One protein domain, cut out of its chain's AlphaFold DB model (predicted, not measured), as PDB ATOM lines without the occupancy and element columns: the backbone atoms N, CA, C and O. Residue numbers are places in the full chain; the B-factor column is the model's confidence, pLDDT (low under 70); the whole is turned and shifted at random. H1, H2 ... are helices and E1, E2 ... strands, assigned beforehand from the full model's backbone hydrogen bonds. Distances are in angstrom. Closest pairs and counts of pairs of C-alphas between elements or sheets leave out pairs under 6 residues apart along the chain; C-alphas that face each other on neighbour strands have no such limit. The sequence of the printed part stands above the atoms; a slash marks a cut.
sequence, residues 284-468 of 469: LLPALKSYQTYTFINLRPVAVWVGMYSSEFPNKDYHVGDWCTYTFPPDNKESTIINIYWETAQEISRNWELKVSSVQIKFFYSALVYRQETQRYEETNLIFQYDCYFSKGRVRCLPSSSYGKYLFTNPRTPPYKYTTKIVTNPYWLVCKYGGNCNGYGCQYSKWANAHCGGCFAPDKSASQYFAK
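This is residues 284 to 468 of the 469 residues of an uncharacterized protein of Thermococcus kodakarensis (strain ATCC BAA-918 / JCM 12380 / KOD1) (UniProt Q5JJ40). A long, strongly twisted antiparallel sheet folds back on itself: the long hairpin of E3 and E4 runs lengthwise through the middle, and at residue 298 E1 bends away from its course beside E3, so that its first part, with E6 and E7, crosses over the hairpin until E7 meets E4. At the other end of the sheet H1 packs on E5, E1, E3 and E4, and a long loop, residues 426 to 463, lies along one side. The printed part has 185 residues, with seven named strands and one named helix in the order E1 E2 H1 E3 E4 E5 E6 E7. It is mostly strand, though under half of its residues are in named elements. It is compact, with a radius of gyration of the C-alphas of 16.3 A, yet elongated, spanning 51 by 31 by 29 A.

The branched sheet begins with E1, residues 293 to 309, which bends by 109 degrees at residue 298. E2, residues 319 to 325, forms a hairpin with E1, with N 306 and O 323 2.9 A apart. H1, residues 334 to 351, is on the sheet. E3, residues 358 to 371, is antiparallel to E1 on the other side from E2, with N 305 and O 362 2.9 A apart. E4, residues 376 to 391, and E5, residues 394 to 399, complete a meander with E3, each strand the antiparallel neighbour of the one before; N 361 and O 386 are 2.8 A apart, N 389 and O 396 2.9 A. The closest C-alphas of H1 and E5 are those of Glu 334 and Cys 397, 5.7 A apart. E6, residues 417 to 425, is antiparallel to E1, with N 296 and O 418 2.8 A apart. E7, residues 464 to 468, forms a hairpin with E6, with N 423 and O 466 2.9 A apart. The closest C-alphas of E4 and E7 are those of Ile 383 and Phe 466, 4.6 A apart. In H1, 12 of 14 O i to N i+4 pairs are within hydrogen-bond range.

E1 begins at C-alpha 293, (179.418, 126.243, 157.310), and measures 32.3 A. H1 measures 24.5 A, E3 37.3 A and E4 45.5 A. E6 measures 22.3 A, and E7 ends at C-alpha 468, (176.799, 134.687, 154.599).

The C-alphas farthest apart, Glu 353 and Gln 375, are 52.7 A apart. The printed part has no cut. The links E5 to E6 and E6 to E7 are long. Mean pLDDT of the printed part is 84.2; residues 431 to 446 and 448 to 457 are under 70.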
ATOM      1  N   LEU A 284     173.925 115.742 137.874       76.38
ATOM      2  CA  LEU A 284     174.175 116.851 138.800       76.38
ATOM      3  C   LEU A 284     174.574 116.335 140.187       76.38
ATOM      4  O   LEU A 284     173.884 115.478 140.751       76.38
ATOM      5  N   LEU A 285     175.602 116.941 140.785       83.94
ATOM      6  CA  LEU A 285     175.829 116.803 142.225       83.94
ATOM      7  C   LEU A 285     174.667 117.447 143.011       83.94
ATOM      8  O   LEU A 285     174.011 118.358 142.497       83.94
ATOM      9  N   PRO A 286     174.385 117.013 144.252       87.12
ATOM     10  CA  PRO A 286     173.481 117.737 145.140       87.12
ATOM     11  C   PRO A 286     173.952 119.181 145.359       87.12
ATOM     12  O   PRO A 286     175.150 119.444 145.476       87.12
ATOM     13  N   ALA A 287     173.021 120.128 145.433       89.94
ATOM     14  CA  ALA A 287     173.331 121.478 145.897       89.94
ATOM     15  C   ALA A 287     173.809 121.431 147.364       89.94
ATOM     16  O   ALA A 287     173.259 120.657 148.151       89.94
ATOM     17  N   LEU A 288     174.812 122.233 147.746       90.75
ATOM     18  CA  LEU A 288     175.243 122.305 149.153       90.75
ATOM     19  C   LEU A 288     174.084 122.776 150.044       90.75
ATOM     20  O   LEU A 288     173.314 123.666 149.660       90.75
ATOM     21  N   LYS A 289     173.984 122.206 151.249       86.12
ATOM     22  CA  LYS A 289     172.932 122.538 152.214       86.12
ATOM     23  C   LYS A 289     173.055 124.004 152.626       86.12
ATOM     24  O   LYS A 289     174.090 124.443 153.125       86.12
ATOM     25  N   SER A 290     171.982 124.761 152.418       76.31
ATOM     26  CA  SER A 290     171.946 126.176 152.786       76.31
ATOM     27  C   SER A 290     172.149 126.348 154.297       76.31
ATOM     28  O   SER A 290     171.728 125.505 155.087       76.31
ATOM     29  N   TYR A 291     172.779 127.452 154.696       70.62
ATOM     30  CA  TYR A 291     173.067 127.843 156.084       70.62
ATOM     31  C   TYR A 291     174.078 126.972 156.850       70.62
ATOM     32  O   TYR A 291     174.441 127.329 157.971       70.62
ATOM     33  N   GLN A 292     174.611 125.907 156.242       83.25
ATOM     34  CA  GLN A 292     175.769 125.192 156.782       83.25
ATOM     35  C   GLN A 292     177.078 125.959 156.542       83.25
ATOM     36  O   GLN A 292     177.200 126.765 155.615       83.25
ATOM     37  N   THR A 293     178.061 125.696 157.404       92.81
ATOM     38  CA  THR A 293     179.418 126.243 157.310       92.81
ATOM     39  C   THR A 293     180.296 125.317 156.476       92.81
ATOM     40  O   THR A 293     180.441 124.143 156.811       92.81
ATOM     41  N   TYR A 294     180.933 125.856 155.438       95.06
ATOM     42  CA  TYR A 294     181.864 125.128 154.575       95.06
ATOM     43  C   TYR A 294     183.223 125.819 154.526       95.06
ATOM     44  O   TYR A 294     183.315 127.043 154.644       95.06
ATOM     45  N   THR A 295     184.275 125.028 154.309       96.50
ATOM     46  CA  THR A 295     185.626 125.525 154.030       96.50
ATOM     47  C   THR A 295     185.899 125.425 152.535       96.50
ATOM     48  O   THR A 295     186.023 124.333 151.984       96.50
ATOM     49  N   PHE A 296     186.004 126.587 151.901       95.81
ATOM     50  CA  PHE A 296     186.424 126.765 150.518       95.81
ATOM     51  C   PHE A 296     187.950 126.862 150.471       95.81
ATOM     52  O   PHE A 296     188.548 127.505 151.336       95.81
ATOM     53  N   ILE A 297     188.590 126.236 149.483       96.00
ATOM     54  CA  ILE A 297     190.047 126.287 149.288       96.00
ATOM     55  C   ILE A 297     190.410 126.677 147.850       96.00
ATOM     56  O   ILE A 297     189.590 126.514 146.946       96.00
ATOM     57  N   ASN A 298     191.641 127.160 147.631       91.94
ATOM     58  CA  ASN A 298     192.138 127.604 146.317       91.94
ATOM     59  C   ASN A 298     191.190 128.630 145.661       91.94
ATOM     60  O   ASN A 298     190.821 128.489 144.495       91.94
ATOM     61  N   LEU A 299     190.760 129.634 146.435       91.69
ATOM     62  CA  LEU A 299     189.886 130.692 145.934       91.69
ATOM     63  C   LEU A 299     190.619 131.523 144.873       91.69
ATOM     64  O   LEU A 299     191.765 131.920 145.083       91.69
ATOM     65  N   ARG A 300     189.960 131.818 143.751       87.81
ATOM     66  CA  ARG A 300     190.500 132.672 142.681       87.81
ATOM     67  C   ARG A 300     189.435 133.661 142.207       87.81
ATOM     68  O   ARG A 300     188.301 133.234 141.990       87.81
ATOM     69  N   PRO A 301     189.753 134.959 142.054       87.69
ATOM     70  CA  PRO A 301     188.820 135.920 141.472       87.69
ATOM     71  C   PRO A 301     188.507 135.524 140.022       87.69
ATOM     72  O   PRO A 301     189.419 135.232 139.251       87.69
ATOM     73  N   VAL A 302     187.222 135.494 139.659       80.88
ATOM     74  CA  VAL A 302     186.757 135.128 138.307       80.88
ATOM     75  C   VAL A 302     186.219 136.343 137.571       80.88
ATOM     76  O   VAL A 302     186.680 136.637 136.477       80.88
ATOM     77  N   ALA A 303     185.243 137.041 138.153       81.31
ATOM     78  CA  ALA A 303     184.618 138.218 137.553       81.31
ATOM     79  C   ALA A 303     183.827 139.019 138.593       81.31
ATOM     80  O   ALA A 303     183.513 138.522 139.678       81.31
ATOM     81  N   VAL A 304     183.446 140.234 138.220       82.50
ATOM     82  CA  VAL A 304     182.501 141.079 138.944       82.50
ATOM     83  C   VAL A 304     181.358 141.449 138.001       82.50
ATOM     84  O   VAL A 304     181.598 141.999 136.927       82.50
ATOM     85  N   TRP A 305     180.122 141.145 138.397       86.31
ATOM     86  CA  TRP A 305     178.910 141.658 137.746       86.31
ATOM     87  C   TRP A 305     178.423 142.899 138.482       86.31
ATOM     88  O   TRP A 305     178.472 142.934 139.716       86.31
ATOM     89  N   VAL A 306     177.928 143.885 137.737       86.31
ATOM     90  CA  VAL A 306     177.406 145.131 138.286       86.31
ATOM     91  C   VAL A 306     176.104 145.514 137.582       86.31
ATOM     92  O   VAL A 306     176.115 145.896 136.415       86.31
ATOM     93  N   GLY A 307     174.980 145.420 138.292       86.88
ATOM     94  CA  GLY A 307     173.663 145.852 137.817       86.88
ATOM     95  C   GLY A 307     173.319 147.260 138.294       86.88
ATOM     96  O   GLY A 307     173.522 147.581 139.465       86.88
ATOM     97  N   MET A 308     172.773 148.090 137.408       88.00
ATOM     98  CA  MET A 308     172.387 149.480 137.668       88.00
ATOM     99  C   MET A 308     170.866 149.638 137.713       88.00
ATOM    100  O   MET A 308     170.126 149.056 136.912       88.00
ATOM    101  N   TYR A 309     170.387 150.481 138.626       91.81
ATOM    102  CA  TYR A 309     168.965 150.654 138.901       91.81
ATOM    103  C   TYR A 309     168.597 152.129 139.068       91.81
ATOM    104  O   TYR A 309     169.318 152.905 139.694       91.81
ATOM    105  N   SER A 310     167.428 152.509 138.556       92.00
ATOM    106  CA  SER A 310     166.879 153.869 138.686       92.00
ATOM    107  C   SER A 310     166.192 154.140 140.030       92.00
ATOM    108  O   SER A 310     165.964 155.302 140.378       92.00
ATOM    109  N   SER A 311     165.903 153.091 140.803       93.50
ATOM    110  CA  SER A 311     165.393 153.150 142.176       93.50
ATOM    111  C   SER A 311     166.495 153.444 143.196       93.50
ATOM    112  O   SER A 311     167.652 153.100 142.980       93.50
ATOM    113  N   GLU A 312     166.135 154.037 144.338       91.94
ATOM    114  CA  GLU A 312     167.071 154.401 145.425       91.94
ATOM    115  C   GLU A 312     167.794 153.203 146.057       91.94
ATOM    116  O   GLU A 312     168.881 153.353 146.598       91.94
ATOM    117  N   PHE A 313     167.209 152.010 145.956       91.19
ATOM    118  CA  PHE A 313     167.817 150.731 146.317       91.19
ATOM    119  C   PHE A 313     167.665 149.762 145.143       91.19
ATOM    120  O   PHE A 313     166.683 149.900 144.398       91.19
ATOM    121  N   PRO A 314     168.561 148.769 144.977       89.50
ATOM    122  CA  PRO A 314     168.457 147.811 143.885       89.50
ATOM    123  C   PRO A 314     167.070 147.158 143.838       89.50
ATOM    124  O   PRO A 314     166.595 146.587 144.823       89.50
ATOM    125  N   ASN A 315     166.400 147.240 142.688       86.19
ATOM    126  CA  ASN A 315     165.079 146.648 142.487       86.19
ATOM    127  C   ASN A 315     164.896 146.213 141.027       86.19
ATOM    128  O   ASN A 315     165.000 147.032 140.118       86.19
ATOM    129  N   LYS A 316     164.553 144.937 140.810       79.81
ATOM    130  CA  LYS A 316     164.393 144.312 139.485       79.81
ATOM    131  C   LYS A 316     163.458 145.074 138.551       79.81
ATOM    132  O   LYS A 316     163.666 145.060 137.343       79.81
ATOM    133  N   ASP A 317     162.457 145.746 139.113       84.00
ATOM    134  CA  ASP A 317     161.474 146.499 138.339       84.00
ATOM    135  C   ASP A 317     162.097 147.761 137.705       84.00
ATOM    136  O   ASP A 317     161.660 148.208 136.649       84.00
ATOM    137  N   TYR A 318     163.168 148.283 138.307       88.19
ATOM    138  CA  TYR A 318     163.841 149.543 137.975       88.19
ATOM    139  C   TYR A 318     165.244 149.351 137.381       88.19
ATOM    140  O   TYR A 318     166.014 150.311 137.324       88.19
ATOM    141  N   HIS A 319     165.593 148.132 136.958       86.19
ATOM    142  CA  HIS A 319     166.870 147.845 136.299       86.19
ATOM    143  C   HIS A 319     166.995 148.602 134.971       86.19
ATOM    144  O   HIS A 319     166.128 148.456 134.106       86.19
ATOM    145  N   VAL A 320     168.083 149.363 134.808       84.00
ATOM    146  CA  VAL A 320     168.345 150.204 133.620       84.00
ATOM    147  C   VAL A 320     169.520 149.725 132.764       84.00
ATOM    148  O   VAL A 320     169.632 150.147 131.619       84.00
ATOM    149  N   GLY A 321     170.371 148.834 133.276       80.50
ATOM    150  CA  GLY A 321     171.493 148.253 132.534       80.50
ATOM    151  C   GLY A 321     172.513 147.606 133.467       80.50
ATOM    152  O   GLY A 321     172.561 147.931 134.648       80.50
ATOM    153  N   ASP A 322     173.337 146.707 132.945       84.06
ATOM    154  CA  ASP A 322     174.390 146.023 133.689       84.06
ATOM    155  C   ASP A 322     175.695 145.957 132.890       84.06
ATOM    156  O   ASP A 322     175.706 146.082 131.665       84.06
ATOM    157  N   TRP A 323     176.812 145.758 133.588       79.75
ATOM    158  CA  TRP A 323     178.084 145.415 132.959       79.75
ATOM    159  C   TRP A 323     178.872 144.412 133.799       79.75
ATOM    160  O   TRP A 323     178.579 144.146 134.968       79.75
ATOM    161  N   CYS A 324     179.891 143.836 133.173       77.81
ATOM    162  CA  CYS A 324     180.765 142.849 133.779       77.81
ATOM    163  C   CYS A 324     182.218 143.301 133.637       77.81
ATOM    164  O   CYS A 324     182.604 143.880 132.623       77.81
ATOM    165  N   THR A 325     183.032 143.042 134.655       77.38
ATOM    166  CA  THR A 325     184.450 143.414 134.680       77.38
ATOM    167  C   THR A 325     185.294 142.368 135.401       77.38
ATOM    168  O   THR A 325     184.797 141.569 136.192       77.38
ATOM    169  N   TYR A 326     186.595 142.386 135.135       79.19
ATOM    170  CA  TYR A 326     187.601 141.552 135.796       79.19
ATOM    171  C   TYR A 326     188.406 142.330 136.843       79.19
ATOM    172  O   TYR A 326     189.231 141.760 137.556       79.19
ATOM    173  N   THR A 327     188.158 143.636 136.967       83.12
ATOM    174  CA  THR A 327     188.790 144.488 137.970       83.12
ATOM    175  C   THR A 327     188.200 144.180 139.340       83.12
ATOM    176  O   THR A 327     187.109 144.640 139.660       83.12
ATOM    177  N   PHE A 328     188.931 143.424 140.162       89.44
ATOM    178  CA  PHE A 328     188.677 143.308 141.603       89.44
ATOM    179  C   PHE A 328     189.308 144.500 142.347       89.44
ATOM    180  O   PHE A 328     190.343 145.025 141.903       89.44
ATOM    181  N   PRO A 329     188.739 144.950 143.480       93.19
ATOM    182  CA  PRO A 329     189.286 146.070 144.230       93.19
ATOM    183  C   PRO A 329     190.546 145.618 144.999       93.19
ATOM    184  O   PRO A 329     190.625 144.459 145.408       93.19
ATOM    185  N   PRO A 330     191.564 146.482 145.172       93.25
ATOM    186  CA  PRO A 330     192.802 146.132 145.880       93.25
ATOM    187  C   PRO A 330     192.615 145.943 147.394       93.25
ATOM    188  O   PRO A 330     193.396 145.232 148.018       93.25
ATOM    189  N   ASP A 331     191.579 146.550 147.976       94.44
ATOM    190  CA  ASP A 331     191.141 146.318 149.350       94.44
ATOM    191  C   ASP A 331     189.602 146.294 149.439       94.44
ATOM    192  O   ASP A 331     188.908 146.544 148.453       94.44
ATOM    193  N   ASN A 332     189.055 145.951 150.608       93.06
ATOM    194  CA  ASN A 332     187.608 145.914 150.855       93.06
ATOM    195  C   ASN A 332     187.032 147.222 151.438       93.06
ATOM    196  O   ASN A 332     185.917 147.205 151.970       93.06
ATOM    197  N   LYS A 333     187.756 148.350 151.361       96.06
ATOM    198  CA  LYS A 333     187.257 149.629 151.884       96.06
ATOM    199  C   LYS A 333     186.088 150.126 151.039       96.06
ATOM    200  O   LYS A 333     186.116 150.083 149.811       96.06
ATOM    201  N   GLU A 334     185.091 150.689 151.710       95.44
ATOM    202  CA  GLU A 334     183.899 151.255 151.072       95.44
ATOM    203  C   GLU A 334     184.245 152.319 150.014       95.44
ATOM    204  O   GLU A 334     183.686 152.287 148.923       95.44
ATOM    205  N   SER A 335     185.224 153.191 150.280       95.31
ATOM    206  CA  SER A 335     185.714 154.188 149.315       95.31
ATOM    207  C   SER A 335     186.301 153.562 148.047       95.31
ATOM    208  O   SER A 335     186.061 154.052 146.950       95.31
ATOM    209  N   THR A 336     187.035 152.456 148.173       95.25
ATOM    210  CA  THR A 336     187.626 151.731 147.039       95.25
ATOM    211  C   THR A 336     186.544 151.085 146.170       95.25
ATOM    212  O   THR A 336     186.629 151.119 144.944       95.25
ATOM    213  N   ILE A 337     185.500 150.537 146.797       95.31
ATOM    214  CA  ILE A 337     184.347 149.938 146.107       95.31
ATOM    215  C   ILE A 337     183.516 151.024 145.399       95.31
ATOM    216  O   ILE A 337     183.135 150.831 144.245       95.31
ATOM    217  N   ILE A 338     183.299 152.181 146.037       96.31
ATOM    218  CA  ILE A 338     182.656 153.354 145.414       96.31
ATOM    219  C   ILE A 338     183.455 153.795 144.177       96.31
ATOM    220  O   ILE A 338     182.910 153.806 143.074       96.31
ATOM    221  N   ASN A 339     184.754 154.062 144.332       94.00
ATOM    222  CA  ASN A 339     185.599 154.584 143.255       94.00
ATOM    223  C   ASN A 339     185.686 153.662 142.025       94.00
ATOM    224  O   ASN A 339     185.885 154.157 140.922       94.00
ATOM    225  N   ILE A 340     185.572 152.338 142.196       91.75
ATOM    226  CA  ILE A 340     185.685 151.374 141.085       91.75
ATOM    227  C   ILE A 340     184.327 151.048 140.451       91.75
ATOM    228  O   ILE A 340     184.268 150.847 139.244       91.75
ATOM    229  N   TYR A 341     183.247 150.948 141.231       93.12
ATOM    230  CA  TYR A 341     181.962 150.460 140.710       93.12
ATOM    231  C   TYR A 341     180.879 151.531 140.687       93.12
ATOM    232  O   TYR A 341     180.139 151.616 139.713       93.12
ATOM    233  N   TRP A 342     180.776 152.368 141.719       94.38
ATOM    234  CA  TRP A 342     179.780 153.438 141.718       94.38
ATOM    235  C   TRP A 342     180.136 154.526 140.702       94.38
ATOM    236  O   TRP A 342     179.301 154.872 139.871       94.38
ATOM    237  N   GLU A 343     181.375 155.018 140.708       92.88
ATOM    238  CA  GLU A 343     181.794 156.079 139.779       92.88
ATOM    239  C   GLU A 343     181.728 155.621 138.313       92.88
ATOM    240  O   GLU A 343     181.230 156.361 137.466       92.88
ATOM    241  N   THR A 344     182.101 154.369 138.015       91.12
ATOM    242  CA  THR A 344     181.907 153.773 136.680       91.12
ATOM    243  C   THR A 344     180.427 153.661 136.305       91.12
ATOM    244  O   THR A 344     180.073 153.977 135.171       91.12
ATOM    245  N   ALA A 345     179.532 153.304 137.237       87.69
ATOM    246  CA  ALA A 345     178.092 153.342 136.964       87.69
ATOM    247  C   ALA A 345     177.616 154.763 136.624       87.69
ATOM    248  O   ALA A 345     176.822 154.932 135.706       87.69
ATOM    249  N   GLN A 346     178.117 155.789 137.322       91.00
ATOM    250  CA  GLN A 346     177.772 157.195 137.071       91.00
ATOM    251  C   GLN A 346     178.393 157.741 135.773       91.00
ATOM    252  O   GLN A 346     177.818 158.614 135.123       91.00
ATOM    253  N   GLU A 347     179.558 157.247 135.354       85.56
ATOM    254  CA  GLU A 347     180.124 157.504 134.024       85.56
ATOM    255  C   GLU A 347     179.243 156.905 132.917       85.56
ATOM    256  O   GLU A 347     178.796 157.634 132.034       85.56
ATOM    257  N   ILE A 348     178.889 155.617 133.019       82.25
ATOM    258  CA  ILE A 348     177.962 154.957 132.085       82.25
ATOM    259  C   ILE A 348     176.603 155.678 132.081       82.25
ATOM    260  O   ILE A 348     176.050 155.940 131.015       82.25
ATOM    261  N   SER A 349     176.095 156.074 133.254       82.38
ATOM    262  CA  SER A 349     174.842 156.824 133.404       82.38
ATOM    263  C   SER A 349     174.845 158.126 132.600       82.38
ATOM    264  O   SER A 349     173.857 158.427 131.937       82.38
ATOM    265  N   ARG A 350     175.959 158.874 132.621       86.25
ATOM    266  CA  ARG A 350     176.129 160.121 131.857       86.25
ATOM    267  C   ARG A 350     176.282 159.866 130.359       86.25
ATOM    268  O   ARG A 350     175.619 160.530 129.572       86.25
ATOM    269  N   ASN A 351     177.105 158.891 129.973       79.06
ATOM    270  CA  ASN A 351     177.407 158.598 128.567       79.06
ATOM    271  C   ASN A 351     176.211 158.020 127.786       79.06
ATOM    272  O   ASN A 351     176.190 158.108 126.561       79.06
ATOM    273  N   TRP A 352     175.233 157.427 128.479       81.56
ATOM    274  CA  TRP A 352     174.074 156.750 127.881       81.56
ATOM    275  C   TRP A 352     172.718 157.326 128.330       81.56
ATOM    276  O   TRP A 352     171.690 156.678 128.140       81.56
ATOM    277  N   GLU A 353     172.715 158.512 128.952       85.94
ATOM    278  CA  GLU A 353     171.519 159.210 129.468       85.94
ATOM    279  C   GLU A 353     170.621 158.348 130.387       85.94
ATOM    280  O   GLU A 353     169.411 158.557 130.512       85.94
ATOM    281  N   LEU A 354     171.212 157.364 131.070       83.31
ATOM    282  CA  LEU A 354     170.498 156.520 132.023       83.31
ATOM    283  C   LEU A 354     170.302 157.276 133.341       83.31
ATOM    284  O   LEU A 354     171.110 158.118 133.730       83.31
ATOM    285  N   LYS A 355     169.260 156.909 134.091       89.81
ATOM    286  CA  LYS A 355     169.087 157.332 135.487       89.81
ATOM    287  C   LYS A 355     169.551 156.213 136.417       89.81
ATOM    288  O   LYS A 355     168.807 155.253 136.612       89.81
ATOM    289  N   VAL A 356     170.740 156.341 137.006       89.12
ATOM    290  CA  VAL A 356     171.288 155.369 137.969       89.12
ATOM    291  C   VAL A 356     171.301 155.952 139.385       89.12
ATOM    292  O   VAL A 356     172.100 156.830 139.705       89.12
ATOM    293  N   SER A 357     170.421 155.430 140.242       94.94
ATOM    294  CA  SER A 357     170.244 155.849 141.644       94.94
ATOM    295  C   SER A 357     170.739 154.796 142.651       94.94
ATOM    296  O   SER A 357     170.990 155.127 143.810       94.94
ATOM    297  N   SER A 358     170.891 153.536 142.229       96.62
ATOM    298  CA  SER A 358     171.523 152.465 143.008       96.62
ATOM    299  C   SER A 358     172.179 151.410 142.111       96.62
ATOM    300  O   SER A 358     171.908 151.330 140.911       96.62
ATOM    301  N   VAL A 359     173.069 150.607 142.694       94.94
ATOM    302  CA  VAL A 359     173.878 149.593 142.004       94.94
ATOM    303  C   VAL A 359     173.971 148.328 142.869       94.94
ATOM    304  O   VAL A 359     174.121 148.430 144.083       94.94
ATOM    305  N   GLN A 360     173.913 147.139 142.268       94.75
ATOM    306  CA  GLN A 360     174.205 145.859 142.934       94.75
ATOM    307  C   GLN A 360     175.462 145.237 142.321       94.75
ATOM    308  O   GLN A 360     175.569 145.140 141.103       94.75
ATOM    309  N   ILE A 361     176.398 144.795 143.161       94.56
ATOM    310  CA  ILE A 361     177.701 144.258 142.753       94.56
ATOM    311  C   ILE A 361     177.822 142.812 143.236       94.56
ATOM    312  O   ILE A 361     177.580 142.534 144.413       94.56
ATOM    313  N   LYS A 362     178.236 141.889 142.359       92.56
ATOM    314  CA  LYS A 362     178.485 140.475 142.695       92.56
ATOM    315  C   LYS A 362     179.900 140.079 142.309       92.56
ATOM    316  O   LYS A 362     180.251 140.087 141.134       92.56
ATOM    317  N   PHE A 363     180.692 139.705 143.306       93.19
ATOM    318  CA  PHE A 363     182.073 139.257 143.161       93.19
ATOM    319  C   PHE A 363     182.100 137.730 143.109       93.19
ATOM    320  O   PHE A 363     181.812 137.076 144.114       93.19
ATOM    321  N   PHE A 364     182.440 137.169 141.950       88.69
ATOM    322  CA  PHE A 364     182.503 135.727 141.725       88.69
ATOM    323  C   PHE A 364     183.923 135.216 141.944       88.69
ATOM    324  O   PHE A 364     184.853 135.634 141.251       88.69
ATOM    325  N   TYR A 365     184.072 134.258 142.853       90.38
ATOM    326  CA  TYR A 365     185.286 133.466 143.008       90.38
ATOM    327  C   TYR A 365     185.017 132.030 142.558       90.38
ATOM    328  O   TYR A 365     183.952 131.481 142.852       90.38
ATOM    329  N   SER A 366     185.979 131.407 141.882       87.31
ATOM    330  CA  SER A 366     186.053 129.948 141.801       87.31
ATOM    331  C   SER A 366     186.785 129.429 143.033       87.31
ATOM    332  O   SER A 366     187.626 130.123 143.609       87.31
ATOM    333  N   ALA A 367     186.430 128.229 143.472       91.00
ATOM    334  CA  ALA A 367     187.004 127.575 144.636       91.00
ATOM    335  C   ALA A 367     186.820 126.055 144.534       91.00
ATOM    336  O   ALA A 367     186.089 125.552 143.681       91.00
ATOM    337  N   LEU A 368     187.443 125.329 145.456       91.88
ATOM    338  CA  LEU A 368     187.151 123.925 145.725       91.88
ATOM    339  C   LEU A 368     186.458 123.795 147.086       91.88
ATOM    340  O   LEU A 368     186.843 124.467 148.044       91.88
ATOM    341  N   VAL A 369     185.484 122.894 147.192       93.94
ATOM    342  CA  VAL A 369     184.815 122.542 148.456       93.94
ATOM    343  C   VAL A 369     184.773 121.027 148.619       93.94
ATOM    344  O   VAL A 369     184.540 120.304 147.652       93.94
ATOM    345  N   TYR A 370     185.015 120.532 149.832       92.94
ATOM    346  CA  TYR A 370     184.885 119.105 150.119       92.94
ATOM    347  C   TYR A 370     183.406 118.713 150.188       92.94
ATOM    348  O   TYR A 370     182.644 119.299 150.960       92.94
ATOM    349  N   ARG A 371     183.005 117.711 149.401       88.75
ATOM    350  CA  ARG A 371     181.642 117.166 149.384       88.75
ATOM    351  C   ARG A 371     181.641 115.767 149.989       88.75
ATOM    352  O   ARG A 371     182.405 114.901 149.566       88.75
ATOM    353  N   GLN A 372     180.778 115.539 150.980       86.38
ATOM    354  CA  GLN A 372     180.676 114.238 151.653       86.38
ATOM    355  C   GLN A 372     180.159 113.151 150.701       86.38
ATOM    356  O   GLN A 372     180.570 112.001 150.798       86.38
ATOM    357  N   GLU A 373     179.310 113.535 149.749       83.81
ATOM    358  CA  GLU A 373     178.641 112.651 148.795       83.81
ATOM    359  C   GLU A 373     179.592 112.072 147.739       83.81
ATOM    360  O   GLU A 373     179.321 111.007 147.191       83.81
ATOM    361  N   THR A 374     180.701 112.761 147.448       84.44
ATOM    362  CA  THR A 374     181.745 112.300 146.513       84.44
ATOM    363  C   THR A 374     183.070 111.971 147.203       84.44
ATOM    364  O   THR A 374     183.987 111.488 146.542       84.44
ATOM    365  N   GLN A 375     183.182 112.244 148.510       89.75
ATOM    366  CA  GLN A 375     184.404 112.144 149.323       89.75
ATOM    367  C   GLN A 375     185.619 112.876 148.718       89.75
ATOM    368  O   GLN A 375     186.770 112.484 148.910       89.75
ATOM    369  N   ARG A 376     185.372 113.937 147.941       92.00
ATOM    370  CA  ARG A 376     186.388 114.649 147.155       92.00
ATOM    371  C   ARG A 376     186.175 116.158 147.220       92.00
ATOM    372  O   ARG A 376     185.087 116.647 147.528       92.00
ATOM    373  N   TYR A 377     187.240 116.895 146.920       90.56
ATOM    374  CA  TYR A 377     187.150 118.322 146.634       90.56
ATOM    375  C   TYR A 377     186.594 118.525 145.227       90.56
ATOM    376  O   TYR A 377     187.108 117.958 144.266       90.56
ATOM    377  N   GLU A 378     185.548 119.334 145.121       87.19
ATOM    378  CA  GLU A 378     184.837 119.605 143.876       87.19
ATOM    379  C   GLU A 378     184.827 121.102 143.572       87.19
ATOM    380  O   GLU A 378     184.706 121.931 144.479       87.19
ATOM    381  N   GLU A 379     184.949 121.440 142.289       85.44
ATOM    382  CA  GLU A 379     184.889 122.820 141.809       85.44
ATOM    383  C   GLU A 379     183.519 123.443 142.066       85.44
ATOM    384  O   GLU A 379     182.469 122.843 141.811       85.44
ATOM    385  N   THR A 380     183.558 124.667 142.581       87.19
ATOM    386  CA  THR A 380     182.400 125.435 143.015       87.19
ATOM    387  C   THR A 380     182.650 126.934 142.859       87.19
ATOM    388  O   THR A 380     183.788 127.394 142.739       87.19
ATOM    389  N   ASN A 381     181.576 127.712 142.930       88.19
ATOM    390  CA  ASN A 381     181.630 129.157 143.086       88.19
ATOM    391  C   ASN A 381     181.520 129.555 144.567       88.19
ATOM    392  O   ASN A 381     180.989 128.800 145.385       88.19
ATOM    393  N   LEU A 382     182.003 130.754 144.885       93.69
ATOM    394  CA  LEU A 382     181.656 131.510 146.087       93.69
ATOM    395  C   LEU A 382     181.410 132.967 145.682       93.69
ATOM    396  O   LEU A 382     182.233 133.569 144.990       93.69
ATOM    397  N   ILE A 383     180.278 133.528 146.102       94.38
ATOM    398  CA  ILE A 383     179.812 134.855 145.686       94.38
ATOM    399  C   ILE A 383     179.707 135.777 146.898       94.38
ATOM    400  O   ILE A 383     179.088 135.428 147.902       94.38
ATOM    401  N   PHE A 384     180.255 136.984 146.781       96.50
ATOM    402  CA  PHE A 384     179.981 138.088 147.704       96.50
ATOM    403  C   PHE A 384     179.106 139.109 146.984       96.50
ATOM    404  O   PHE A 384     179.377 139.433 145.830       96.50
ATOM    405  N   GLN A 385     178.072 139.622 147.654       95.94
ATOM    406  CA  GLN A 385     177.148 140.598 147.076       95.94
ATOM    407  C   GLN A 385     177.119 141.877 147.911       95.94
ATOM    408  O   GLN A 385     176.984 141.821 149.133       95.94
ATOM    409  N   TYR A 386     177.235 143.017 147.239       97.12
ATOM    410  CA  TYR A 386     177.175 144.357 147.812       97.12
ATOM    411  C   TYR A 386     176.055 145.149 147.137       97.12
ATOM    412  O   TYR A 386     175.837 145.004 145.935       97.12
ATOM    413  N   ASP A 387     175.392 146.012 147.900       96.50
ATOM    414  CA  ASP A 387     174.457 147.005 147.375       96.50
ATOM    415  C   ASP A 387     175.045 148.406 147.619       96.50
ATOM    416  O   ASP A 387     175.502 148.727 148.722       96.50
ATOM    417  N   CYS A 388     175.038 149.237 146.580       97.00
ATOM    418  CA  CYS A 388     175.471 150.628 146.603       97.00
ATOM    419  C   CYS A 388     174.277 151.557 146.365       97.00
ATOM    420  O   CYS A 388     173.524 151.378 145.407       97.00
ATOM    421  N   TYR A 389     174.099 152.549 147.231       95.12
ATOM    422  CA  TYR A 389     172.950 153.456 147.211       95.12
ATOM    423  C   TYR A 389     173.263 154.777 147.916       95.12
ATOM    424  O   TYR A 389     174.186 154.873 148.732       95.12
ATOM    425  N   PHE A 390     172.476 155.812 147.629       91.88
ATOM    426  CA  PHE A 390     172.600 157.098 148.310       91.88
ATOM    427  C   PHE A 390     171.924 157.052 149.690       91.88
ATOM    428  O   PHE A 390     170.789 156.605 149.831       91.88
ATOM    429  N   SER A 391     172.610 157.506 150.741       88.50
ATOM    430  CA  SER A 391     172.071 157.522 152.103       88.50
ATOM    431  C   SER A 391     172.671 158.652 152.937       88.50
ATOM    432  O   SER A 391     173.886 158.743 153.107       88.50
ATOM    433  N   LYS A 392     171.802 159.502 153.503       86.44
ATOM    434  CA  LYS A 392     172.178 160.643 154.362       86.44
ATOM    435  C   LYS A 392     173.245 161.556 153.728       86.44
ATOM    436  O   LYS A 392     174.264 161.847 154.347       86.44
ATOM    437  N   GLY A 393     173.022 161.976 152.481       85.50
ATOM    438  CA  GLY A 393     173.898 162.929 151.782       85.50
ATOM    439  C   GLY A 393     175.190 162.346 151.199       85.50
ATOM    440  O   GLY A 393     175.986 163.100 150.651       85.50
ATOM    441  N   ARG A 394     175.416 161.028 151.289       92.81
ATOM    442  CA  ARG A 394     176.587 160.357 150.702       92.81
ATOM    443  C   ARG A 394     176.233 159.009 150.087       92.81
ATOM    444  O   ARG A 394     175.277 158.359 150.504       92.81
ATOM    445  N   VAL A 395     177.051 158.552 149.147       94.56
ATOM    446  CA  VAL A 395     177.001 157.171 148.653       94.56
ATOM    447  C   VAL A 395     177.453 156.222 149.768       94.56
ATOM    448  O   VAL A 395     178.363 156.530 150.543       94.56
ATOM    449  N   ARG A 396     176.793 155.070 149.866       95.62
ATOM    450  CA  ARG A 396     177.173 153.937 150.714       95.62
ATOM    451  C   ARG A 396     177.302 152.704 149.834       95.62
ATOM    452  O   ARG A 396     176.460 152.515 148.965       95.62
ATOM    453  N   CYS A 397     178.307 151.872 150.081       96.31
ATOM    454  CA  CYS A 397     178.506 150.587 149.404       96.31
ATOM    455  C   CYS A 397     178.800 149.522 150.459       96.31
ATOM    456  O   CYS A 397     179.902 149.459 151.006       96.31
ATOM    457  N   LEU A 398     177.803 148.695 150.767       95.50
ATOM    458  CA  LEU A 398     177.840 147.759 151.891       95.50
ATOM    459  C   LEU A 398     177.479 146.340 151.438       95.50
ATOM    460  O   LEU A 398     176.781 146.191 150.433       95.50
ATOM    461  N   PRO A 399     177.906 145.292 152.172       95.62
ATOM    462  CA  PRO A 399     177.410 143.941 151.947       95.62
ATOM    463  C   PRO A 399     175.883 143.924 151.935       95.62
ATOM    464  O   PRO A 399     175.243 144.485 152.827       95.62
ATOM    465  N   SER A 400     175.307 143.272 150.929       94.25
ATOM    466  CA  SER A 400     173.861 143.235 150.737       94.25
ATOM    467  C   SER A 400     173.170 142.640 151.965       94.25
ATOM    468  O   SER A 400     173.611 141.619 152.503       94.25
ATOM    469  N   SER A 401     172.083 143.277 152.409       90.19
ATOM    470  CA  SER A 401     171.392 142.952 153.671       90.19
ATOM    471  C   SER A 401     170.911 141.495 153.781       90.19
ATOM    472  O   SER A 401     170.757 140.972 154.884       90.19
ATOM    473  N   SER A 402     170.729 140.818 152.646       88.50
ATOM    474  CA  SER A 402     170.410 139.390 152.548       88.50
ATOM    475  C   SER A 402     171.530 138.484 153.079       88.50
ATOM    476  O   SER A 402     171.253 137.442 153.673       88.50
ATOM    477  N   TYR A 403     172.793 138.876 152.887       93.44
ATOM    478  CA  TYR A 403     173.969 138.024 153.107       93.44
ATOM    479  C   TYR A 403     174.906 138.567 154.194       93.44
ATOM    480  O   TYR A 403     175.468 137.794 154.970       93.44
ATOM    481  N   GLY A 404     175.068 139.893 154.268       91.81
ATOM    482  CA  GLY A 404     175.799 140.589 155.331       91.81
ATOM    483  C   GLY A 404     177.301 140.291 155.417       91.81
ATOM    484  O   GLY A 404     177.907 140.593 156.447       91.81
ATOM    485  N   LYS A 405     177.908 139.671 154.393       95.38
ATOM    486  CA  LYS A 405     179.305 139.214 154.420       95.38
ATOM    487  C   LYS A 405     180.244 140.162 153.677       95.38
ATOM    488  O   LYS A 405     180.095 140.385 152.478       95.38
ATOM    489  N   TYR A 406     181.241 140.680 154.388       95.25
ATOM    490  CA  TYR A 406     182.302 141.495 153.798       95.25
ATOM    491  C   TYR A 406     183.273 140.656 152.961       95.25
ATOM    492  O   TYR A 406     183.580 139.512 153.300       95.25
ATOM    493  N   LEU A 407     183.787 141.268 151.893       95.38
ATOM    494  CA  LEU A 407     184.918 140.774 151.109       95.38
ATOM    495  C   LEU A 407     186.193 140.603 151.954       95.38
ATOM    496  O   LEU A 407     186.362 141.239 152.996       95.38
ATOM    497  N   PHE A 408     187.127 139.793 151.450       94.69
ATOM    498  CA  PHE A 408     188.482 139.629 151.996       94.69
ATOM    499  C   PHE A 408     189.239 140.962 152.084       94.69
ATOM    500  O   PHE A 408     189.014 141.838 151.258       94.69
ATOM    501  N   THR A 409     190.195 141.091 153.010       93.38
ATOM    502  CA  THR A 409     191.010 142.313 153.174       93.38
ATOM    503  C   THR A 409     191.681 142.768 151.874       93.38
ATOM    504  O   THR A 409     191.700 143.962 151.597       93.38
ATOM    505  N   ASN A 410     192.168 141.824 151.058       94.75
ATOM    506  CA  ASN A 410     192.574 142.055 149.669       94.75
ATOM    507  C   ASN A 410     191.772 141.121 148.737       94.75
ATOM    508  O   ASN A 410     192.079 139.930 148.651       94.75
ATOM    509  N   PRO A 411     190.745 141.632 148.037       95.06
ATOM    510  CA  PRO A 411     189.917 140.840 147.121       95.06
ATOM    511  C   PRO A 411     190.634 140.312 145.867       95.06
ATOM    512  O   PRO A 411     190.161 139.351 145.263       95.06
ATOM    513  N   ARG A 412     191.780 140.888 145.472       93.19
ATOM    514  CA  ARG A 412     192.601 140.375 144.352       93.19
ATOM    515  C   ARG A 412     193.393 139.128 144.739       93.19
ATOM    516  O   ARG A 412     193.621 138.267 143.896       93.19
ATOM    517  N   THR A 413     193.802 139.032 146.003       93.00
ATOM    518  CA  THR A 413     194.567 137.904 146.554       93.00
ATOM    519  C   THR A 413     193.800 137.286 147.731       93.00
ATOM    520  O   THR A 413     194.157 137.524 148.890       93.00
ATOM    521  N   PRO A 414     192.713 136.535 147.464       93.19
ATOM    522  CA  PRO A 414     191.931 135.888 148.513       93.19
ATOM    523  C   PRO A 414     192.784 134.878 149.306       93.19
ATOM    524  O   PRO A 414     193.763 134.340 148.780       93.19
ATOM    525  N   PRO A 415     192.429 134.581 150.568       93.94
ATOM    526  CA  PRO A 415     193.153 133.596 151.365       93.94
ATOM    527  C   PRO A 415     193.029 132.194 150.751       93.94
ATOM    528  O   PRO A 415     191.982 131.827 150.221       93.94
ATOM    529  N   TYR A 416     194.075 131.367 150.881       92.25
ATOM    530  CA  TYR A 416     194.076 130.005 150.325       92.25
ATOM    531  C   TYR A 416     192.949 129.116 150.881       92.25
ATOM    532  O   TYR A 416     192.465 128.236 150.170       92.25
ATOM    533  N   LYS A 417     192.515 129.350 152.128       95.31
ATOM    534  CA  LYS A 417     191.328 128.731 152.735       95.31
ATOM    535  C   LYS A 417     190.405 129.813 153.290       95.31
ATOM    536  O   LYS A 417     190.882 130.768 153.900       95.31
ATOM    537  N   TYR A 418     189.099 129.628 153.141       96.06
ATOM    538  CA  TYR A 418     188.082 130.499 153.720       96.06
ATOM    539  C   TYR A 418     186.883 129.691 154.216       96.06
ATOM    540  O   TYR A 418     186.287 128.925 153.460       96.06
ATOM    541  N   THR A 419     186.515 129.881 155.479       95.94
ATOM    542  CA  THR A 419     185.400 129.171 156.114       95.94
ATOM    543  C   THR A 419     184.233 130.127 156.329       95.94
ATOM    544  O   THR A 419     184.387 131.178 156.949       95.94
ATOM    545  N   THR A 420     183.052 129.783 155.812       95.44
ATOM    546  CA  THR A 420     181.858 130.631 155.924       95.44
ATOM    547  C   THR A 420     180.570 129.818 155.911       95.44
ATOM    548  O   THR A 420     180.504 128.759 155.285       95.44
ATOM    549  N   LYS A 421     179.520 130.348 156.552       93.94
ATOM    550  CA  LYS A 421     178.141 129.975 156.222       93.94
ATOM    551  C   LYS A 421     177.838 130.399 154.787       93.94
ATOM    552  O   LYS A 421     178.387 131.400 154.311       93.94
ATOM    553  N   ILE A 422     176.951 129.668 154.123       94.31
ATOM    554  CA  ILE A 422     176.492 129.992 152.768       94.31
ATOM    555  C   ILE A 422     174.974 130.082 152.673       94.31
ATOM    556  O   ILE A 422     174.247 129.543 153.507       94.31
ATOM    557  N   VAL A 423     174.501 130.726 151.612       92.56
ATOM    558  CA  VAL A 423     173.124 130.620 151.134       92.56
ATOM    559  C   VAL A 423     173.144 130.100 149.707       92.56
ATOM    560  O   VAL A 423     173.895 130.601 148.871       92.56
ATOM    561  N   THR A 424     172.335 129.080 149.440       92.50
ATOM    562  CA  THR A 424     172.355 128.350 148.169       92.50
ATOM    563  C   THR A 424     171.185 128.771 147.284       92.50
ATOM    564  O   THR A 424     170.038 128.634 147.705       92.50
ATOM    565  N   ASN A 425     171.454 129.218 146.052       92.06
ATOM    566  CA  ASN A 425     170.451 129.308 144.981       92.06
ATOM    567  C   ASN A 425     170.547 128.025 144.129       92.06
ATOM    568  O   ASN A 425     171.450 127.918 143.288       92.06
ATOM    569  N   PRO A 426     169.711 127.006 144.391       90.62
ATOM    570  CA  PRO A 426     169.928 125.656 143.898       90.62
ATOM    571  C   PRO A 426     169.498 125.518 142.434       90.62
ATOM    572  O   PRO A 426     168.381 125.886 142.065       90.62
ATOM    573  N   TYR A 427     170.354 124.917 141.606       87.81
ATOM    574  CA  TYR A 427     170.044 124.582 140.207       87.81
ATOM    575  C   TYR A 427     169.632 125.796 139.337       87.81
ATOM    576  O   TYR A 427     168.785 125.684 138.441       87.81
ATOM    577  N   TRP A 428     170.212 126.970 139.618       87.00
ATOM    578  CA  TRP A 428     169.974 128.236 138.910       87.00
ATOM    579  C   TRP A 428     170.919 128.481 137.724       87.00
ATOM    580  O   TRP A 428     170.518 129.140 136.755       87.00
ATOM    581  N   LEU A 429     172.154 127.970 137.783       80.31
ATOM    582  CA  LEU A 429     173.169 128.168 136.744       80.31
ATOM    583  C   LEU A 429     172.765 127.496 135.426       80.31
ATOM    584  O   LEU A 429     172.024 126.510 135.407       80.31
ATOM    585  N   VAL A 430     173.291 128.014 134.317       71.62
ATOM    586  CA  VAL A 430     173.156 127.389 132.994       71.62
ATOM    587  C   VAL A 430     174.427 126.640 132.629       71.62
ATOM    588  O   VAL A 430     175.512 126.998 133.081       71.62
ATOM    589  N   CYS A 431     174.301 125.593 131.816       66.31
ATOM    590  CA  CYS A 431     175.477 124.962 131.229       66.31
ATOM    591  C   CYS A 431     175.981 125.828 130.077       66.31
ATOM    592  O   CYS A 431     175.179 126.385 129.327       66.31
ATOM    593  N   LYS A 432     177.302 125.940 129.979       59.31
ATOM    594  CA  LYS A 432     178.054 126.673 128.963       59.31
ATOM    595  C   LYS A 432     179.340 125.886 128.707       59.31
ATOM    596  O   LYS A 432     179.890 125.305 129.637       59.31
ATOM    597  N   TYR A 433     179.850 125.927 127.484       42.47
ATOM    598  CA  TYR A 433     181.216 125.515 127.158       42.47
ATOM    599  C   TYR A 433     181.900 126.678 126.423       42.47
ATOM    600  O   TYR A 433     181.224 127.455 125.754       42.47
ATOM    601  N   GLY A 434     183.215 126.843 126.572       42.38
ATOM    602  CA  GLY A 434     184.005 127.748 125.713       42.38
ATOM    603  C   GLY A 434     183.975 129.270 125.974       42.38
ATOM    604  O   GLY A 434     184.766 129.973 125.359       42.38
ATOM    605  N   GLY A 435     183.172 129.802 126.904       37.66
ATOM    606  CA  GLY A 435     183.208 131.231 127.272       37.66
ATOM    607  C   GLY A 435     184.590 131.785 127.698       37.66
ATOM    608  O   GLY A 435     185.416 131.093 128.306       37.66
ATOM    609  N   ASN A 436     184.826 133.073 127.423       39.91
ATOM    610  CA  ASN A 436     186.076 133.764 127.756       39.91
ATOM    611  C   ASN A 436     186.173 134.110 129.258       39.91
ATOM    612  O   ASN A 436     185.746 135.179 129.681       39.91
ATOM    613  N   CYS A 437     186.784 133.221 130.046       45.03
ATOM    614  CA  CYS A 437     187.205 133.474 131.433       45.03
ATOM    615  C   CYS A 437     188.673 133.948 131.512       45.03
ATOM    616  O   CYS A 437     189.458 133.363 132.262       45.03
ATOM    617  N   ASN A 438     189.068 134.932 130.695       37.62
ATOM    618  CA  ASN A 438     190.410 135.537 130.652       37.62
ATOM    619  C   ASN A 438     191.567 134.528 130.806       37.62
ATOM    620  O   ASN A 438     192.356 134.588 131.747       37.62
ATOM    621  N   GLY A 439     191.652 133.573 129.877       34.75
ATOM    622  CA  GLY A 439     192.769 132.622 129.790       34.75
ATOM    623  C   GLY A 439     192.650 131.346 130.634       34.75
ATOM    624  O   GLY A 439     193.416 130.418 130.396       34.75
ATOM    625  N   TYR A 440     191.675 131.223 131.544       36.78
ATOM    626  CA  TYR A 440     191.462 129.967 132.294       36.78
ATOM    627  C   TYR A 440     190.634 128.907 131.551       36.78
ATOM    628  O   TYR A 440     190.594 127.761 131.985       36.78
ATOM    629  N   GLY A 441     189.992 129.284 130.439       39.03
ATOM    630  CA  GLY A 441     189.204 128.399 129.579       39.03
ATOM    631  C   GLY A 441     187.925 127.859 130.232       39.03
ATOM    632  O   GLY A 441     187.962 127.035 131.142       39.03
ATOM    633  N   CYS A 442     186.751 128.200 129.690       40.88
ATOM    634  CA  CYS A 442     185.495 127.539 130.089       40.88
ATOM    635  C   CYS A 442     185.423 126.037 129.738       40.88
ATOM    636  O   CYS A 442     184.395 125.421 129.995       40.88
ATOM    637  N   GLN A 443     186.489 125.432 129.207       42.19
ATOM    638  CA  GLN A 443     186.613 123.982 129.025       42.19
ATOM    639  C   GLN A 443     186.446 123.180 130.335       42.19
ATOM    640  O   GLN A 443     186.107 122.001 130.296       42.19
ATOM    641  N   TYR A 444     186.611 123.828 131.496       45.62
ATOM    642  CA  TYR A 444     186.371 123.235 132.821       45.62
ATOM    643  C   TYR A 444     185.004 123.614 133.438       45.62
ATOM    644  O   TYR A 444     184.482 122.914 134.308       45.62
ATOM    645  N   SER A 445     184.357 124.681 132.958       52.12
ATOM    646  CA  SER A 445     183.177 125.289 133.594       52.12
ATOM    647  C   SER A 445     181.849 124.666 133.151       52.12
ATOM    648  O   SER A 445     181.071 125.303 132.448       52.12
ATOM    649  N   LYS A 446     181.532 123.450 133.621       59.28
ATOM    650  CA  LYS A 446     180.274 122.738 133.272       59.28
ATOM    651  C   LYS A 446     178.982 123.537 133.503       59.28
ATOM    652  O   LYS A 446     177.976 123.275 132.854       59.28
ATOM    653  N   TRP A 447     178.996 124.468 134.452       70.88
ATOM    654  CA  TRP A 447     177.887 125.367 134.758       70.88
ATOM    655  C   TRP A 447     178.452 126.749 135.047       70.88
ATOM    656  O   TRP A 447     179.525 126.845 135.635       70.88
ATOM    657  N   ALA A 448     177.739 127.793 134.640       68.69
ATOM    658  CA  ALA A 448     178.165 129.176 134.775       68.69
ATOM    659  C   ALA A 448     176.974 130.099 135.055       68.69
ATOM    660  O   ALA A 448     175.835 129.837 134.650       68.69
ATOM    661  N   ASN A 449     177.247 131.220 135.724       68.62
ATOM    662  CA  ASN A 449     176.313 132.334 135.777       68.62
ATOM    663  C   ASN A 449     176.438 133.161 134.495       68.62
ATOM    664  O   ASN A 449     177.548 133.383 134.016       68.62
ATOM    665  N   ALA A 450     175.315 133.600 133.934       60.28
ATOM    666  CA  ALA A 450     175.272 134.158 132.585       60.28
ATOM    667  C   ALA A 450     174.545 135.508 132.557       60.28
ATOM    668  O   ALA A 450     173.389 135.594 132.130       60.28
ATOM    669  N   HIS A 451     175.274 136.527 133.016       59.28
ATOM    670  CA  HIS A 451     174.965 137.960 132.920       59.28
ATOM    671  C   HIS A 451     175.880 138.627 131.881       59.28
ATOM    672  O   HIS A 451     176.906 138.047 131.527       59.28
ATOM    673  N   CYS A 452     175.533 139.815 131.373       52.78
ATOM    674  CA  CYS A 452     176.304 140.539 130.339       52.78
ATOM    675  C   CYS A 452     176.723 139.706 129.098       52.78
ATOM    676  O   CYS A 452     177.746 139.989 128.480       52.78
ATOM    677  N   GLY A 453     176.028 138.607 128.782       52.16
ATOM    678  CA  GLY A 453     176.463 137.620 127.776       52.16
ATOM    679  C   GLY A 453     177.653 136.718 128.175       52.16
ATOM    680  O   GLY A 453     177.900 135.715 127.504       52.16
ATOM    681  N   GLY A 454     178.347 137.017 129.278       52.59
ATOM    682  CA  GLY A 454     179.505 136.279 129.787       52.59
ATOM    683  C   GLY A 454     179.166 134.973 130.517       52.59
ATOM    684  O   GLY A 454     178.011 134.551 130.592       52.59
ATOM    685  N   CYS A 455     180.202 134.308 131.040       60.22
ATOM    686  CA  CYS A 455     180.105 133.049 131.785       60.22
ATOM    687  C   CYS A 455     180.968 133.131 133.048       60.22
ATOM    688  O   CYS A 455     182.182 133.277 132.946       60.22
ATOM    689  N   PHE A 456     180.364 133.017 134.232       64.88
ATOM    690  CA  PHE A 456     181.062 133.234 135.502       64.88
ATOM    691  C   PHE A 456     180.927 132.045 136.458       64.88
ATOM    692  O   PHE A 456     179.818 131.690 136.853       64.88
ATOM    693  N   ALA A 457     182.089 131.522 136.860       65.75
ATOM    694  CA  ALA A 457     182.363 130.531 137.905       65.75
ATOM    695  C   ALA A 457     181.751 129.108 137.739       65.75
ATOM    696  O   ALA A 457     180.552 128.977 137.503       65.75
ATOM    697  N   PRO A 458     182.552 128.034 137.923       72.25
ATOM    698  CA  PRO A 458     182.105 126.642 137.808       72.25
ATOM    699  C   PRO A 458     181.314 126.162 139.040       72.25
ATOM    700  O   PRO A 458     181.614 126.559 140.161       72.25
ATOM    701  N   ASP A 459     180.348 125.251 138.869       80.12
ATOM    702  CA  ASP A 459     179.852 124.354 139.938       80.12
ATOM    703  C   ASP A 459     179.094 123.150 139.362       80.12
ATOM    704  O   ASP A 459     178.032 123.315 138.769       80.12
ATOM    705  N   LYS A 460     179.566 121.921 139.612       80.50
ATOM    706  CA  LYS A 460     178.943 120.668 139.126       80.50
ATOM    707  C   LYS A 460     177.502 120.414 139.613       80.50
ATOM    708  O   LYS A 460     176.847 119.520 139.076       80.50
ATOM    709  N   SER A 461     176.999 121.155 140.604       84.69
ATOM    710  CA  SER A 461     175.593 121.088 141.042       84.69
ATOM    711  C   SER A 461     174.659 122.100 140.355       84.69
ATOM    712  O   SER A 461     173.470 122.126 140.664       84.69
ATOM    713  N   ALA A 462     175.175 122.935 139.446       85.31
ATOM    714  CA  ALA A 462     174.445 124.033 138.804       85.31
ATOM    715  C   ALA A 462     173.871 125.091 139.774       85.31
ATOM    716  O   ALA A 462     172.872 125.742 139.462       85.31
ATOM    717  N   SER A 463     174.469 125.289 140.950       90.00
ATOM    718  CA  SER A 463     173.952 126.171 142.006       90.00
ATOM    719  C   SER A 463     174.856 127.384 142.238       90.00
ATOM    720  O   SER A 463     176.043 127.359 141.924       90.00
ATOM    721  N   GLN A 464     174.310 128.460 142.804       91.31
ATOM    722  CA  GLN A 464     175.113 129.581 143.308       91.31
ATOM    723  C   GLN A 464     175.259 129.493 144.826       91.31
ATOM    724  O   GLN A 464     174.291 129.152 145.511       91.31
ATOM    725  N   TYR A 465     176.421 129.877 145.349       94.00
ATOM    726  CA  TYR A 465     176.698 129.907 146.784       94.00
ATOM    727  C   TYR A 465     177.134 131.300 147.219       94.00
ATOM    728  O   TYR A 465     178.243 131.750 146.933       94.00
ATOM    729  N   PHE A 466     176.250 131.983 147.937       94.44
ATOM    730  CA  PHE A 466     176.498 133.315 148.470       94.44
ATOM    731  C   PHE A 466     177.097 133.210 149.872       94.44
ATOM    732  O   PHE A 466     176.541 132.531 150.738       94.44
ATOM    733  N   ALA A 467     178.224 133.876 150.111       95.69
ATOM    734  CA  ALA A 467     178.865 133.928 151.418       95.69
ATOM    735  C   ALA A 467     177.973 134.699 152.406       95.69
ATOM    736  O   ALA A 467     177.582 135.831 152.130       95.69
ATOM    737  N   LYS A 468     177.664 134.103 153.564       93.50
ATOM    738  CA  LYS A 468     176.799 134.687 154.599       93.50
ATOM    739  C   LYS A 468     177.508 134.787 155.952       93.50
ATOM    740  O   LYS A 468     178.406 133.996 156.261       93.50
TER     741      LYS A 468